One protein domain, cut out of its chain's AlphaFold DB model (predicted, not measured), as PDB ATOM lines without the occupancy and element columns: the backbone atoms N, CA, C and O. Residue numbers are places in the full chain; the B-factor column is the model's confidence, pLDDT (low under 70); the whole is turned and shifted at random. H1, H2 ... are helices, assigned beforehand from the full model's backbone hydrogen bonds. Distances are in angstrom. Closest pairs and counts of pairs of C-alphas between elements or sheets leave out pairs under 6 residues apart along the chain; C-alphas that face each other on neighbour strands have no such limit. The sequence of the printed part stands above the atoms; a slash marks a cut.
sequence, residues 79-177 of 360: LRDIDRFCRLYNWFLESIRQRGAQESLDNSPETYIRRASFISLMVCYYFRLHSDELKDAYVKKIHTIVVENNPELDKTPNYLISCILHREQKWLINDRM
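What this domain is: This is residues 79 to 177 of the 360 residues of the protein "Hypothetical protein" of Rotaria socialis (UniProt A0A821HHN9). H2 lies in the middle, with H1 folded back along it as a helical hairpin and H5 crossing it nearly at right angles. H3 and short H4 make the way round to H5, whose far part sticks out with residues 169 to 177. The 99 printed residues have five named helices, H1 to H5 in order, and no named strand: all helix, compact, radius of gyration of the C-alphas 13.6 A, spans 36 by 34 by 27 A.

How they stand to each other: H1, residues 79 to 100, and H2, residues 109 to 124, touch as a hairpin, opposite ways at a steep tilt of 44 degrees; their closest C-alphas, Leu 93 and Ala 116, are 5.0 A apart. Residues 115 to 122 of H2 alone touch H5, residues 159 to 175, about perpendicular at 83 degrees; the closest C-alphas, Arg 115 and Ile 164, are 6.3 A apart. H3, residues 132 to 149, only just touches H5, with 3 pairs of C-alphas within 8 A, the closest His 143 and Leu 160 at 7.1 A. H4, residues 151 to 155, and H3 only just touch, only at the corner, with 3 such pairs, the closest Val 147 and Leu 153 at 5.9 A. O i to N i+4 pairs are within hydrogen-bond range throughout H1 and H2, 12 of 14 in H3, 10 of 13 in H5 and 0 of 1 in H4, where 2 of 2 O i to N i+3 pairs are.

Where its parts are: H1 begins at C-alpha 79 (297.068, 320.287, 316.390) and is 30.6 A long; H2 is 22.5 A, H3 25.8 A and H4 7.9 A. H5, 20.7 A with a kink of 32 degrees near residue 169, ends at C-alpha 175 (320.627, 300.494, 333.180).

The domain as a whole: The farthest C-alphas, Leu 79 and Ser 104, are 37.1 A apart. The printed part has no cut and no long link; pLDDT is under 70 at residues 79, 101 to 107 and 149.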
ATOM      1  N   LEU A  79     296.422 319.454 315.360       68.00
ATOM      2  CA  LEU A  79     297.068 320.287 316.390       68.00
ATOM      3  C   LEU A  79     297.309 319.525 317.706       68.00
ATOM      4  O   LEU A  79     298.223 319.871 318.452       68.00
ATOM      5  N   ARG A  80     296.553 318.449 317.967       73.81
ATOM      6  CA  ARG A  80     296.784 317.552 319.114       73.81
ATOM      7  C   ARG A  80     298.141 316.863 319.039       73.81
ATOM      8  O   ARG A  80     298.808 316.727 320.058       73.81
ATOM      9  N   ASP A  81     298.554 316.431 317.850       73.31
ATOM     10  CA  ASP A  81     299.842 315.753 317.678       73.31
ATOM     11  C   ASP A  81     301.014 316.735 317.772       73.31
ATOM     12  O   ASP A  81     302.081 316.364 318.265       73.31
ATOM     13  N   ILE A  82     300.809 317.999 317.376       73.75
ATOM     14  CA  ILE A  82     301.781 319.072 317.628       73.75
ATOM     15  C   ILE A  82     301.906 319.336 319.132       73.75
ATOM     16  O   ILE A  82     303.024 319.364 319.636       73.75
ATOM     17  N   ASP A  83     300.794 319.486 319.859       76.44
ATOM     18  CA  ASP A  83     300.825 319.722 321.309       76.44
ATOM     19  C   ASP A  83     301.534 318.576 322.055       76.44
ATOM     20  O   ASP A  83     302.474 318.812 322.819       76.44
ATOM     21  N   ARG A  84     301.188 317.316 321.744       81.88
ATOM     22  CA  ARG A  84     301.888 316.129 322.271       81.88
ATOM     23  C   ARG A  84     303.379 316.165 321.964       81.88
ATOM     24  O   ARG A  84     304.187 315.927 322.860       81.88
ATOM     25  N   PHE A  85     303.747 316.481 320.720       81.88
ATOM     26  CA  PHE A  85     305.146 316.591 320.319       81.88
ATOM     27  C   PHE A  85     305.874 317.661 321.134       81.88
ATOM     28  O   PHE A  85     306.951 317.384 321.650       81.88
ATOM     29  N   CYS A  86     305.301 318.856 321.287       78.81
ATOM     30  CA  CYS A  86     305.907 319.940 322.055       78.81
ATOM     31  C   CYS A  86     306.099 319.562 323.528       78.81
ATOM     32  O   CYS A  86     307.176 319.799 324.080       78.81
ATOM     33  N   ARG A  87     305.092 318.939 324.153       83.56
ATOM     34  CA  ARG A  87     305.178 318.448 325.538       83.56
ATOM     35  C   ARG A  87     306.295 317.420 325.698       83.56
ATOM     36  O   ARG A  87     307.187 317.614 326.521       83.56
ATOM     37  N   LEU A  88     306.292 316.385 324.857       86.94
ATOM     38  CA  LEU A  88     307.310 315.334 324.869       86.94
ATOM     39  C   LEU A  88     308.704 315.893 324.589       86.94
ATOM     40  O   LEU A  88     309.639 315.565 325.309       86.94
ATOM     41  N   TYR A  89     308.847 316.774 323.598       85.12
ATOM     42  CA  TYR A  89     310.122 317.392 323.243       85.12
ATOM     43  C   TYR A  89     310.715 318.171 324.408       85.12
ATOM     44  O   TYR A  89     311.888 317.982 324.729       85.12
ATOM     45  N   ASN A  90     309.914 319.019 325.056       82.94
ATOM     46  CA  ASN A  90     310.375 319.802 326.195       82.94
ATOM     47  C   ASN A  90     310.797 318.890 327.353       82.94
ATOM     48  O   ASN A  90     311.872 319.092 327.918       82.94
ATOM     49  N   TRP A  91     310.008 317.855 327.652       89.69
ATOM     50  CA  TRP A  91     310.334 316.888 328.699       89.69
ATOM     51  C   TRP A  91     311.598 316.080 328.388       89.69
ATOM     52  O   TRP A  91     312.501 316.001 329.221       89.69
ATOM     53  N   PHE A  92     311.711 315.521 327.180       89.06
ATOM     54  CA  PHE A  92     312.889 314.764 326.764       89.06
ATOM     55  C   PHE A  92     314.136 315.632 326.751       89.06
ATOM     56  O   PHE A  92     315.181 315.182 327.199       89.06
ATOM     57  N   LEU A  93     314.050 316.863 326.254       85.69
ATOM     58  CA  LEU A  93     315.194 317.759 326.200       85.69
ATOM     59  C   LEU A  93     315.709 318.108 327.595       85.69
ATOM     60  O   LEU A  93     316.918 318.056 327.818       85.69
ATOM     61  N   GLU A  94     314.809 318.441 328.517       86.31
ATOM     62  CA  GLU A  94     315.172 318.717 329.906       86.31
ATOM     63  C   GLU A  94     315.787 317.475 330.557       86.31
ATOM     64  O   GLU A  94     316.899 317.517 331.080       86.31
ATOM     65  N   SER A  95     315.128 316.325 330.405       89.00
ATOM     66  CA  SER A  95     315.618 315.054 330.928       89.00
ATOM     67  C   SER A  95     316.983 314.665 330.347       89.00
ATOM     68  O   SER A  95     317.846 314.192 331.079       89.00
ATOM     69  N   ILE A  96     317.211 314.835 329.043       87.88
ATOM     70  CA  ILE A  96     318.490 314.515 328.390       87.88
ATOM     71  C   ILE A  96     319.589 315.462 328.868       87.88
ATOM     72  O   ILE A  96     320.700 315.001 329.081       87.88
ATOM     73  N   ARG A  97     319.304 316.754 329.067       85.00
ATOM     74  CA  ARG A  97     320.293 317.717 329.581       85.00
ATOM     75  C   ARG A  97     320.724 317.381 331.005       85.00
ATOM     76  O   ARG A  97     321.919 317.321 331.278       85.00
ATOM     77  N   GLN A  98     319.761 317.098 331.882       83.00
ATOM     78  CA  GLN A  98     320.033 316.720 333.271       83.00
ATOM     79  C   GLN A  98     320.864 315.432 333.360       83.00
ATOM     80  O   GLN A  98     321.786 315.339 334.166       83.00
ATOM     81  N   ARG A  99     320.569 314.450 332.498       82.38
ATOM     82  CA  ARG A  99     321.298 313.173 332.436       82.38
ATOM     83  C   ARG A  99     322.647 313.285 331.727       82.38
ATOM     84  O   ARG A  99     323.610 312.656 332.145       82.38
ATOM     85  N   GLY A 100     322.727 314.096 330.674       72.50
ATOM     86  CA  GLY A 100     323.923 314.315 329.858       72.50
ATOM     87  C   GLY A 100     325.078 314.928 330.644       72.50
ATOM     88  O   GLY A 100     326.227 314.593 330.386       72.50
ATOM     89  N   ALA A 101     324.786 315.718 331.683       58.94
ATOM     90  CA  ALA A 101     325.794 316.189 332.636       58.94
ATOM     91  C   ALA A 101     326.526 315.045 333.376       58.94
ATOM     92  O   ALA A 101     327.619 315.254 333.895       58.94
ATOM     93  N   GLN A 102     325.938 313.844 333.423       57.84
ATOM     94  CA  GLN A 102     326.514 312.647 334.042       57.84
ATOM     95  C   GLN A 102     327.058 311.632 333.017       57.84
ATOM     96  O   GLN A 102     327.733 310.681 333.408       57.84
ATOM     97  N   GLU A 103     326.784 311.809 331.718       61.81
ATOM     98  CA  GLU A 103     327.245 310.921 330.642       61.81
ATOM     99  C   GLU A 103     328.474 311.525 329.935       61.81
ATOM    100  O   GLU A 103     328.481 312.691 329.549       61.81
ATOM    101  N   SER A 104     329.526 310.728 329.717       52.72
ATOM    102  CA  SER A 104     330.765 311.125 329.020       52.72
ATOM    103  C   SER A 104     330.601 311.188 327.491       52.72
ATOM    104  O   SER A 104     331.328 310.538 326.739       52.72
ATOM    105  N   LEU A 105     329.603 311.931 327.013       60.97
ATOM    106  CA  LEU A 105     329.261 312.056 325.592       60.97
ATOM    107  C   LEU A 105     329.484 313.467 325.058       60.97
ATOM    108  O   LEU A 105     329.713 314.407 325.814       60.97
ATOM    109  N   ASP A 106     329.374 313.598 323.730       66.50
ATOM    110  CA  ASP A 106     329.195 314.891 323.075       66.50
ATOM    111  C   ASP A 106     327.968 315.598 323.670       66.50
ATOM    112  O   ASP A 106     326.815 315.276 323.370       66.50
ATOM    113  N   ASN A 107     328.262 316.554 324.545       69.81
ATOM    114  CA  ASN A 107     327.306 317.352 325.291       69.81
ATOM    115  C   ASN A 107     326.949 318.649 324.547       69.81
ATOM    116  O   ASN A 107     326.538 319.637 325.157       69.81
ATOM    117  N   SER A 108     327.096 318.655 323.215       75.88
ATOM    118  CA  SER A 108     326.694 319.787 322.392       75.88
ATOM    119  C   SER A 108     325.174 320.029 322.466       75.88
ATOM    120  O   SER A 108     324.368 319.086 322.426       75.88
ATOM    121  N   PRO A 109     324.735 321.303 322.521       72.25
ATOM    122  CA  PRO A 109     323.315 321.654 322.484       72.25
ATOM    123  C   PRO A 109     322.569 321.053 321.284       72.25
ATOM    124  O   PRO A 109     321.411 320.648 321.411       72.25
ATOM    125  N   GLU A 110     323.234 320.954 320.133       72.44
ATOM    126  CA  GLU A 110     322.688 320.381 318.899       72.44
ATOM    127  C   GLU A 110     322.401 318.885 319.032       72.44
ATOM    128  O   GLU A 110     321.332 318.425 318.617       72.44
ATOM    129  N   THR A 111     323.298 318.125 319.669       77.69
ATOM    130  CA  THR A 111     323.095 316.697 319.927       77.69
ATOM    131  C   THR A 111     321.888 316.469 320.841       77.69
ATOM    132  O   THR A 111     321.049 315.617 320.531       77.69
ATOM    133  N   TYR A 112     321.710 317.271 321.897       80.00
ATOM    134  CA  TYR A 112     320.524 317.180 322.760       80.00
ATOM    135  C   TYR A 112     319.228 317.517 322.023       80.00
ATOM    136  O   TYR A 112     318.241 316.787 322.139       80.00
ATOM    137  N   ILE A 113     319.229 318.593 321.228       77.50
ATOM    138  CA  ILE A 113     318.064 319.008 320.439       77.50
ATOM    139  C   ILE A 113     317.688 317.919 319.432       77.50
ATOM    140  O   ILE A 113     316.509 317.569 319.331       77.50
ATOM    141  N   ARG A 114     318.665 317.357 318.713       78.12
ATOM    142  CA  ARG A 114     318.452 316.281 317.735       78.12
ATOM    143  C   ARG A 114     317.868 315.038 318.403       78.12
ATOM    144  O   ARG A 114     316.848 314.527 317.939       78.12
ATOM    145  N   ARG A 115     318.474 314.597 319.509       84.62
ATOM    146  CA  ARG A 115     318.062 313.422 320.293       84.62
ATOM    147  C   ARG A 115     316.625 313.584 320.804       84.62
ATOM    148  O   ARG A 115     315.773 312.760 320.475       84.62
ATOM    149  N   ALA A 116     316.317 314.695 321.480       83.44
ATOM    150  CA  ALA A 116     314.974 314.992 321.989       83.44
ATOM    151  C   ALA A 116     313.920 315.104 320.875       83.44
ATOM    152  O   ALA A 116     312.823 314.557 321.000       83.44
ATOM    153  N   SER A 117     314.252 315.773 319.762       79.81
ATOM    154  CA  SER A 117     313.348 315.907 318.608       79.81
ATOM    155  C   SER A 117     312.983 314.542 318.041       79.81
ATOM    156  O   SER A 117     311.813 314.248 317.812       79.81
ATOM    157  N   PHE A 118     313.992 313.701 317.826       83.06
ATOM    158  CA  PHE A 118     313.799 312.406 317.204       83.06
ATOM    159  C   PHE A 118     312.973 311.469 318.083       83.06
ATOM    160  O   PHE A 118     312.001 310.892 317.608       83.06
ATOM    161  N   ILE A 119     313.298 311.367 319.371       90.00
ATOM    162  CA  ILE A 119     312.548 310.516 320.299       90.00
ATOM    163  C   ILE A 119     311.086 310.967 320.392       90.00
ATOM    164  O   ILE A 119     310.180 310.137 320.363       90.00
ATOM    165  N   SER A 120     310.844 312.277 320.429       85.69
ATOM    166  CA  SER A 120     309.482 312.821 320.461       85.69
ATOM    167  C   SER A 120     308.703 312.472 319.192       85.69
ATOM    168  O   SER A 120     307.537 312.098 319.271       85.69
ATOM    169  N   LEU A 121     309.349 312.509 318.018       80.88
ATOM    170  CA  LEU A 121     308.751 312.025 316.770       80.88
ATOM    171  C   LEU A 121     308.507 310.514 316.791       80.88
ATOM    172  O   LEU A 121     307.521 310.050 316.221       80.88
ATOM    173  N   MET A 122     309.391 309.738 317.419       86.94
ATOM    174  CA  MET A 122     309.218 308.293 317.527       86.94
ATOM    175  C   MET A 122     307.983 307.959 318.373       86.94
ATOM    176  O   MET A 122     307.131 307.186 317.937       86.94
ATOM    177  N   VAL A 123     307.833 308.612 319.530       88.31
ATOM    178  CA  VAL A 123     306.656 308.479 320.404       88.31
ATOM    179  C   VAL A 123     305.383 308.931 319.689       88.31
ATOM    180  O   VAL A 123     304.432 308.158 319.622       88.31
ATOM    181  N   CYS A 124     305.365 310.123 319.085       80.88
ATOM    182  CA  CYS A 124     304.159 310.657 318.440       80.88
ATOM    183  C   CYS A 124     303.729 309.919 317.166       80.88
ATOM    184  O   CYS A 124     302.546 309.963 316.832       80.88
ATOM    185  N   TYR A 125     304.660 309.299 316.436       80.62
ATOM    186  CA  TYR A 125     304.406 308.785 315.089       80.62
ATOM    187  C   TYR A 125     304.909 307.351 314.915       80.62
ATOM    188  O   TYR A 125     304.101 306.453 314.739       80.62
ATOM    189  N   TYR A 126     306.214 307.090 315.008       84.50
ATOM    190  CA  TYR A 126     306.781 305.765 314.698       84.50
ATOM    191  C   TYR A 126     306.082 304.603 315.422       84.50
ATOM    192  O   TYR A 126     305.720 303.609 314.798       84.50
ATOM    193  N   PHE A 127     305.835 304.744 316.725       87.56
ATOM    194  CA  PHE A 127     305.221 303.693 317.538       87.56
ATOM    195  C   PHE A 127     303.728 303.454 317.253       87.56
ATOM    196  O   PHE A 127     303.179 302.424 317.648       87.56
ATOM    197  N   ARG A 128     303.066 304.357 316.522       83.31
ATOM    198  CA  ARG A 128     301.686 304.159 316.052       83.31
ATOM    199  C   ARG A 128     301.613 303.238 314.834       83.31
ATOM    200  O   ARG A 128     300.544 302.698 314.554       83.31
ATOM    201  N   LEU A 129     302.712 303.085 314.091       82.06
ATOM    202  CA  LEU A 129     302.755 302.297 312.860       82.06
ATOM    203  C   LEU A 129     302.632 300.806 313.185       82.06
ATOM    204  O   LEU A 129     303.331 300.286 314.053       82.06
ATOM    205  N   HIS A 130     301.729 300.124 312.485       77.38
ATOM    206  CA  HIS A 130     301.339 298.754 312.815       77.38
ATOM    207  C   HIS A 130     302.206 297.672 312.166       77.38
ATOM    208  O   HIS A 130     302.132 296.522 312.589       77.38
ATOM    209  N   SER A 131     302.992 298.013 311.143       80.31
ATOM    210  CA  SER A 131     303.860 297.065 310.448       80.31
ATOM    211  C   SER A 131     305.294 297.570 310.384       80.31
ATOM    212  O   SER A 131     305.546 298.781 310.414       80.31
ATOM    213  N   ASP A 132     306.230 296.631 310.305       85.06
ATOM    214  CA  ASP A 132     307.653 296.942 310.238       85.06
ATOM    215  C   ASP A 132     308.011 297.605 308.894       85.06
ATOM    216  O   ASP A 132     308.837 298.511 308.864       85.06
ATOM    217  N   GLU A 133     307.289 297.308 307.806       85.06
ATOM    218  CA  GLU A 133     307.476 297.976 306.509       85.06
ATOM    219  C   GLU A 133     307.135 299.471 306.576       85.06
ATOM    220  O   GLU A 133     307.850 300.308 306.020       85.06
ATOM    221  N   LEU A 134     306.049 299.827 307.275       80.12
ATOM    222  CA  LEU A 134     305.670 301.225 307.482       80.12
ATOM    223  C   LEU A 134     306.683 301.941 308.378       80.12
ATOM    224  O   LEU A 134     307.066 303.077 308.092       80.12
ATOM    225  N   LYS A 135     307.145 301.273 309.440       83.94
ATOM    226  CA  LYS A 135     308.196 301.784 310.328       83.94
ATOM    227  C   LYS A 135     309.487 302.059 309.562       83.94
ATOM    228  O   LYS A 135     310.039 303.152 309.691       83.94
ATOM    229  N   ASP A 136     309.912 301.135 308.710       88.19
ATOM    230  CA  ASP A 136     311.092 301.289 307.862       88.19
ATOM    231  C   ASP A 136     310.930 302.430 306.858       88.19
ATOM    232  O   ASP A 136     311.839 303.247 306.688       88.19
ATOM    233  N   ALA A 137     309.769 302.532 306.205       82.19
ATOM    234  CA  ALA A 137     309.470 303.627 305.286       82.19
ATOM    235  C   ALA A 137     309.525 304.990 305.997       82.19
ATOM    236  O   ALA A 137     310.121 305.944 305.485       82.19
ATOM    237  N   TYR A 138     308.960 305.072 307.204       80.19
ATOM    238  CA  TYR A 138     309.004 306.272 308.030       80.19
ATOM    239  C   TYR A 138     310.437 306.640 308.425       80.19
ATOM    240  O   TYR A 138     310.860 307.780 308.224       80.19
ATOM    241  N   VAL A 139     311.213 305.678 308.933       85.69
ATOM    242  CA  VAL A 139     312.610 305.898 309.331       85.69
ATOM    243  C   VAL A 139     313.444 306.362 308.144       85.69
ATOM    244  O   VAL A 139     314.167 307.344 308.292       85.69
ATOM    245  N   LYS A 140     313.303 305.742 306.965       85.56
ATOM    246  CA  LYS A 140     313.999 306.168 305.736       85.56
ATOM    247  C   LYS A 140     313.683 307.619 305.384       85.56
ATOM    248  O   LYS A 140     314.595 308.402 305.140       85.56
ATOM    249  N   LYS A 141     312.407 308.009 305.436       78.31
ATOM    250  CA  LYS A 141     311.970 309.380 305.137       78.31
ATOM    251  C   LYS A 141     312.563 310.406 306.107       78.31
ATOM    252  O   LYS A 141     313.034 311.462 305.689       78.31
ATOM    253  N   ILE A 142     312.556 310.094 307.402       76.31
ATOM    254  CA  ILE A 142     313.150 310.944 308.443       76.31
ATOM    255  C   ILE A 142     314.674 310.995 308.297       76.31
ATOM    256  O   ILE A 142     315.257 312.069 308.425       76.31
ATOM    257  N   HIS A 143     315.304 309.867 307.977       81.75
ATOM    258  CA  HIS A 143     316.740 309.756 307.756       81.75
ATOM    259  C   HIS A 143     317.220 310.667 306.631       81.75
ATOM    260  O   HIS A 143     318.129 311.457 306.862       81.75
ATOM    261  N   THR A 144     316.563 310.641 305.466       78.50
ATOM    262  CA  THR A 144     316.899 311.521 304.336       78.50
ATOM    263  C   THR A 144     316.938 312.988 304.762       78.50
ATOM    264  O   THR A 144     317.921 313.677 304.520       78.50
ATOM    265  N   ILE A 145     315.920 313.451 305.492       70.31
ATOM    266  CA  ILE A 145     315.848 314.845 305.953       70.31
ATOM    267  C   ILE A 145     316.949 315.152 306.978       70.31
ATOM    268  O   ILE A 145     317.479 316.261 307.013       70.31
ATOM    269  N   VAL A 146     317.278 314.207 307.857       72.06
ATOM    270  CA  VAL A 146     318.323 314.399 308.871       72.06
ATOM    271  C   VAL A 146     319.708 314.476 308.224       72.06
ATOM    272  O   VAL A 146     320.467 315.382 308.565       72.06
ATOM    273  N   VAL A 147     320.002 313.590 307.269       77.56
ATOM    274  CA  VAL A 147     321.274 313.536 306.533       77.56
ATOM    275  C   VAL A 147     321.470 314.759 305.642       77.56
ATOM    276  O   VAL A 147     322.562 315.315 305.639       77.56
ATOM    277  N   GLU A 148     320.421 315.260 304.978       71.38
ATOM    278  CA  GLU A 148     320.480 316.524 304.218       71.38
ATOM    279  C   GLU A 148     321.024 317.693 305.056       71.38
ATOM    280  O   GLU A 148     321.717 318.564 304.538       71.38
ATOM    281  N   ASN A 149     320.704 317.719 306.353       64.56
ATOM    282  CA  ASN A 149     321.128 318.780 307.263       64.56
ATOM    283  C   ASN A 149     322.422 318.443 308.020       64.56
ATOM    284  O   ASN A 149     323.029 319.339 308.595       64.56
ATOM    285  N   ASN A 150     322.815 317.167 308.079       70.75
ATOM    286  CA  ASN A 150     323.997 316.678 308.789       70.75
ATOM    287  C   ASN A 150     324.553 315.424 308.083       70.75
ATOM    288  O   ASN A 150     324.301 314.305 308.546       70.75
ATOM    289  N   PRO A 151     325.313 315.583 306.982       81.44
ATOM    290  CA  PRO A 151     325.753 314.461 306.143       81.44
ATOM    291  C   PRO A 151     326.603 313.418 306.877       81.44
ATOM    292  O   PRO A 151     326.569 312.236 306.555       81.44
ATOM    293  N   GLU A 152     327.320 313.836 307.921       80.38
ATOM    294  CA  GLU A 152     328.134 312.965 308.775       80.38
ATOM    295  C   GLU A 152     327.337 311.825 309.428       80.38
ATOM    296  O   GLU A 152     327.897 310.771 309.733       80.38
ATOM    297  N   LEU A 153     326.026 312.002 309.614       76.12
ATOM    298  CA  LEU A 153     325.160 310.984 310.209       76.12
ATOM    299  C   LEU A 153     324.940 309.775 309.288       76.12
ATOM    300  O   LEU A 153     324.661 308.689 309.792       76.12
ATOM    301  N   ASP A 154     325.131 309.933 307.975       83.94
ATOM    302  CA  ASP A 154     324.991 308.858 306.980       83.94
ATOM    303  C   ASP A 154     326.094 307.793 307.108       83.94
ATOM    304  O   ASP A 154     325.913 306.633 306.751       83.94
ATOM    305  N   LYS A 155     327.232 308.159 307.718       86.00
ATOM    306  CA  LYS A 155     328.344 307.234 307.996       86.00
ATOM    307  C   LYS A 155     327.959 306.124 308.974       86.00
ATOM    308  O   LYS A 155     328.662 305.120 309.061       86.00
ATOM    309  N   THR A 156     326.881 306.309 309.738       82.25
ATOM    310  CA  THR A 156     326.416 305.341 310.733       82.25
ATOM    311  C   THR A 156     325.106 304.695 310.272       82.25
ATOM    312  O   THR A 156     324.051 305.330 310.345       82.25
ATOM    313  N   PRO A 157     325.126 303.415 309.856       82.62
ATOM    314  CA  PRO A 157     323.920 302.713 309.437       82.62
ATOM    315  C   PRO A 157     322.853 302.710 310.532       82.62
ATOM    316  O   PRO A 157     323.137 302.420 311.698       82.62
ATOM    317  N   ASN A 158     321.607 303.006 310.156       84.62
ATOM    318  CA  ASN A 158     320.467 303.047 311.073       84.62
ATOM    319  C   ASN A 158     320.696 303.947 312.301       84.62
ATOM    320  O   ASN A 158     320.152 303.661 313.369       84.62
ATOM    321  N   TYR A 159     321.461 305.041 312.164       86.50
ATOM    322  CA  TYR A 159     321.789 305.974 313.252       86.50
ATOM    323  C   TYR A 159     320.575 306.328 314.128       86.50
ATOM    324  O   TYR A 159     320.624 306.275 315.355       86.50
ATOM    325  N   LEU A 160     319.451 306.629 313.484       83.81
ATOM    326  CA  LEU A 160     318.195 306.989 314.131       83.81
ATOM    327  C   LEU A 160     317.668 305.896 315.079       83.81
ATOM    328  O   LEU A 160     317.340 306.168 316.233       83.81
ATOM    329  N   ILE A 161     317.636 304.643 314.630       91.44
ATOM    330  CA  ILE A 161     317.141 303.526 315.438       91.44
ATOM    331  C   ILE A 161     318.206 303.064 316.432       91.44
ATOM    332  O   ILE A 161     317.953 303.015 317.633       91.44
ATOM    333  N   SER A 162     319.416 302.778 315.958       88.62
ATOM    334  CA  SER A 162     320.471 302.161 316.763       88.62
ATOM    335  C   SER A 162     321.108 303.127 317.759       88.62
ATOM    336  O   SER A 162     321.296 302.777 318.924       88.62
ATOM    337  N   CYS A 163     321.444 304.345 317.330       86.31
ATOM    338  CA  CYS A 163     322.208 305.286 318.150       86.31
ATOM    339  C   CYS A 163     321.325 306.216 318.984       86.31
ATOM    340  O   CYS A 163     321.805 306.726 319.999       86.31
ATOM    341  N   ILE A 164     320.063 306.429 318.591       88.25
ATOM    342  CA  ILE A 164     319.117 307.247 319.360       88.25
ATOM    343  C   ILE A 164     318.084 306.377 320.077       88.25
ATOM    344  O   ILE A 164     318.113 306.310 321.304       88.25
ATOM    345  N   LEU A 165     317.181 305.707 319.350       92.38
ATOM    346  CA  LEU A 165     316.042 305.031 319.983       92.38
ATOM    347  C   LEU A 165     316.471 303.873 320.895       92.38
ATOM    348  O   LEU A 165     316.165 303.873 322.086       92.38
ATOM    349  N   HIS A 166     317.220 302.909 320.360       93.19
ATOM    350  CA  HIS A 166     317.696 301.756 321.123       93.19
ATOM    351  C   HIS A 166     318.614 302.171 322.268       93.19
ATOM    352  O   HIS A 166     318.599 301.537 323.322       93.19
ATOM    353  N   ARG A 167     319.396 303.240 322.085       91.25
ATOM    354  CA  ARG A 167     320.241 303.790 323.143       91.25
ATOM    355  C   ARG A 167     319.406 304.282 324.322       91.25
ATOM    356  O   ARG A 167     319.722 303.935 325.451       91.25
ATOM    357  N   GLU A 168     318.345 305.042 324.070       92.62
ATOM    358  CA  GLU A 168     317.436 305.523 325.122       92.62
ATOM    359  C   GLU A 168     316.679 304.392 325.800       92.62
ATOM    360  O   GLU A 168     316.573 304.364 327.023       92.62
ATOM    361  N   GLN A 169     316.187 303.430 325.019       95.19
ATOM    362  CA  GLN A 169     315.513 302.255 325.565       95.19
ATOM    363  C   GLN A 169     316.463 301.419 326.423       95.19
ATOM    364  O   GLN A 169     316.080 300.986 327.505       95.19
ATOM    365  N   LYS A 170     317.705 301.202 325.973       93.62
ATOM    366  CA  LYS A 170     318.727 300.484 326.742       93.62
ATOM    367  C   LYS A 170     319.051 301.231 328.028       93.62
ATOM    368  O   LYS A 170     318.971 300.631 329.093       93.62
ATOM    369  N   TRP A 171     319.340 302.524 327.922       92.56
ATOM    370  CA  TRP A 171     319.616 303.370 329.075       92.56
ATOM    371  C   TRP A 171     318.489 303.278 330.106       92.56
ATOM    372  O   TRP A 171     318.738 303.040 331.278       92.56
ATOM    373  N   LEU A 172     317.232 303.369 329.673       94.69
ATOM    374  CA  LEU A 172     316.097 303.319 330.586       94.69
ATOM    375  C   LEU A 172     315.887 301.920 331.192       94.69
ATOM    376  O   LEU A 172     315.711 301.774 332.396       94.69
ATOM    377  N   ILE A 173     315.859 300.884 330.357       95.06
ATOM    378  CA  ILE A 173     315.304 299.569 330.724       95.06
ATOM    379  C   ILE A 173     316.384 298.606 331.215       95.06
ATOM    380  O   ILE A 173     316.114 297.698 332.006       95.06
ATOM    381  N   ASN A 174     317.610 298.754 330.720       92.50
ATOM    382  CA  ASN A 174     318.723 297.907 331.125       92.50
ATOM    383  C   ASN A 174     319.511 298.528 332.269       92.50
ATOM    384  O   ASN A 174     319.900 297.784 333.161       92.50
ATOM    385  N   ASP A 175     319.699 299.848 332.251       91.81
ATOM    386  CA  ASP A 175     320.627 300.494 333.180       91.81
ATOM    387  C   ASP A 175     319.919 301.101 334.408       91.81
ATOM    388  O   ASP A 175     320.577 301.337 335.416       91.81
ATOM    389  N   ARG A 176     318.597 301.352 334.344       93.06
ATOM    390  CA  ARG A 176     317.836 302.026 335.423       93.06
ATOM    391  C   ARG A 176     316.706 301.195 336.020       93.06
ATOM    392  O   ARG A 176     316.487 301.249 337.223       93.06
ATOM    393  N   MET A 177     315.951 300.464 335.195       95.25
ATOM    394  CA  MET A 177     314.783 299.714 335.672       95.25
ATOM    395  C   MET A 177     315.133 298.354 336.266       95.25
ATOM    396  O   MET A 177     315.803 297.526 335.645       95.25
TER     397      MET A 177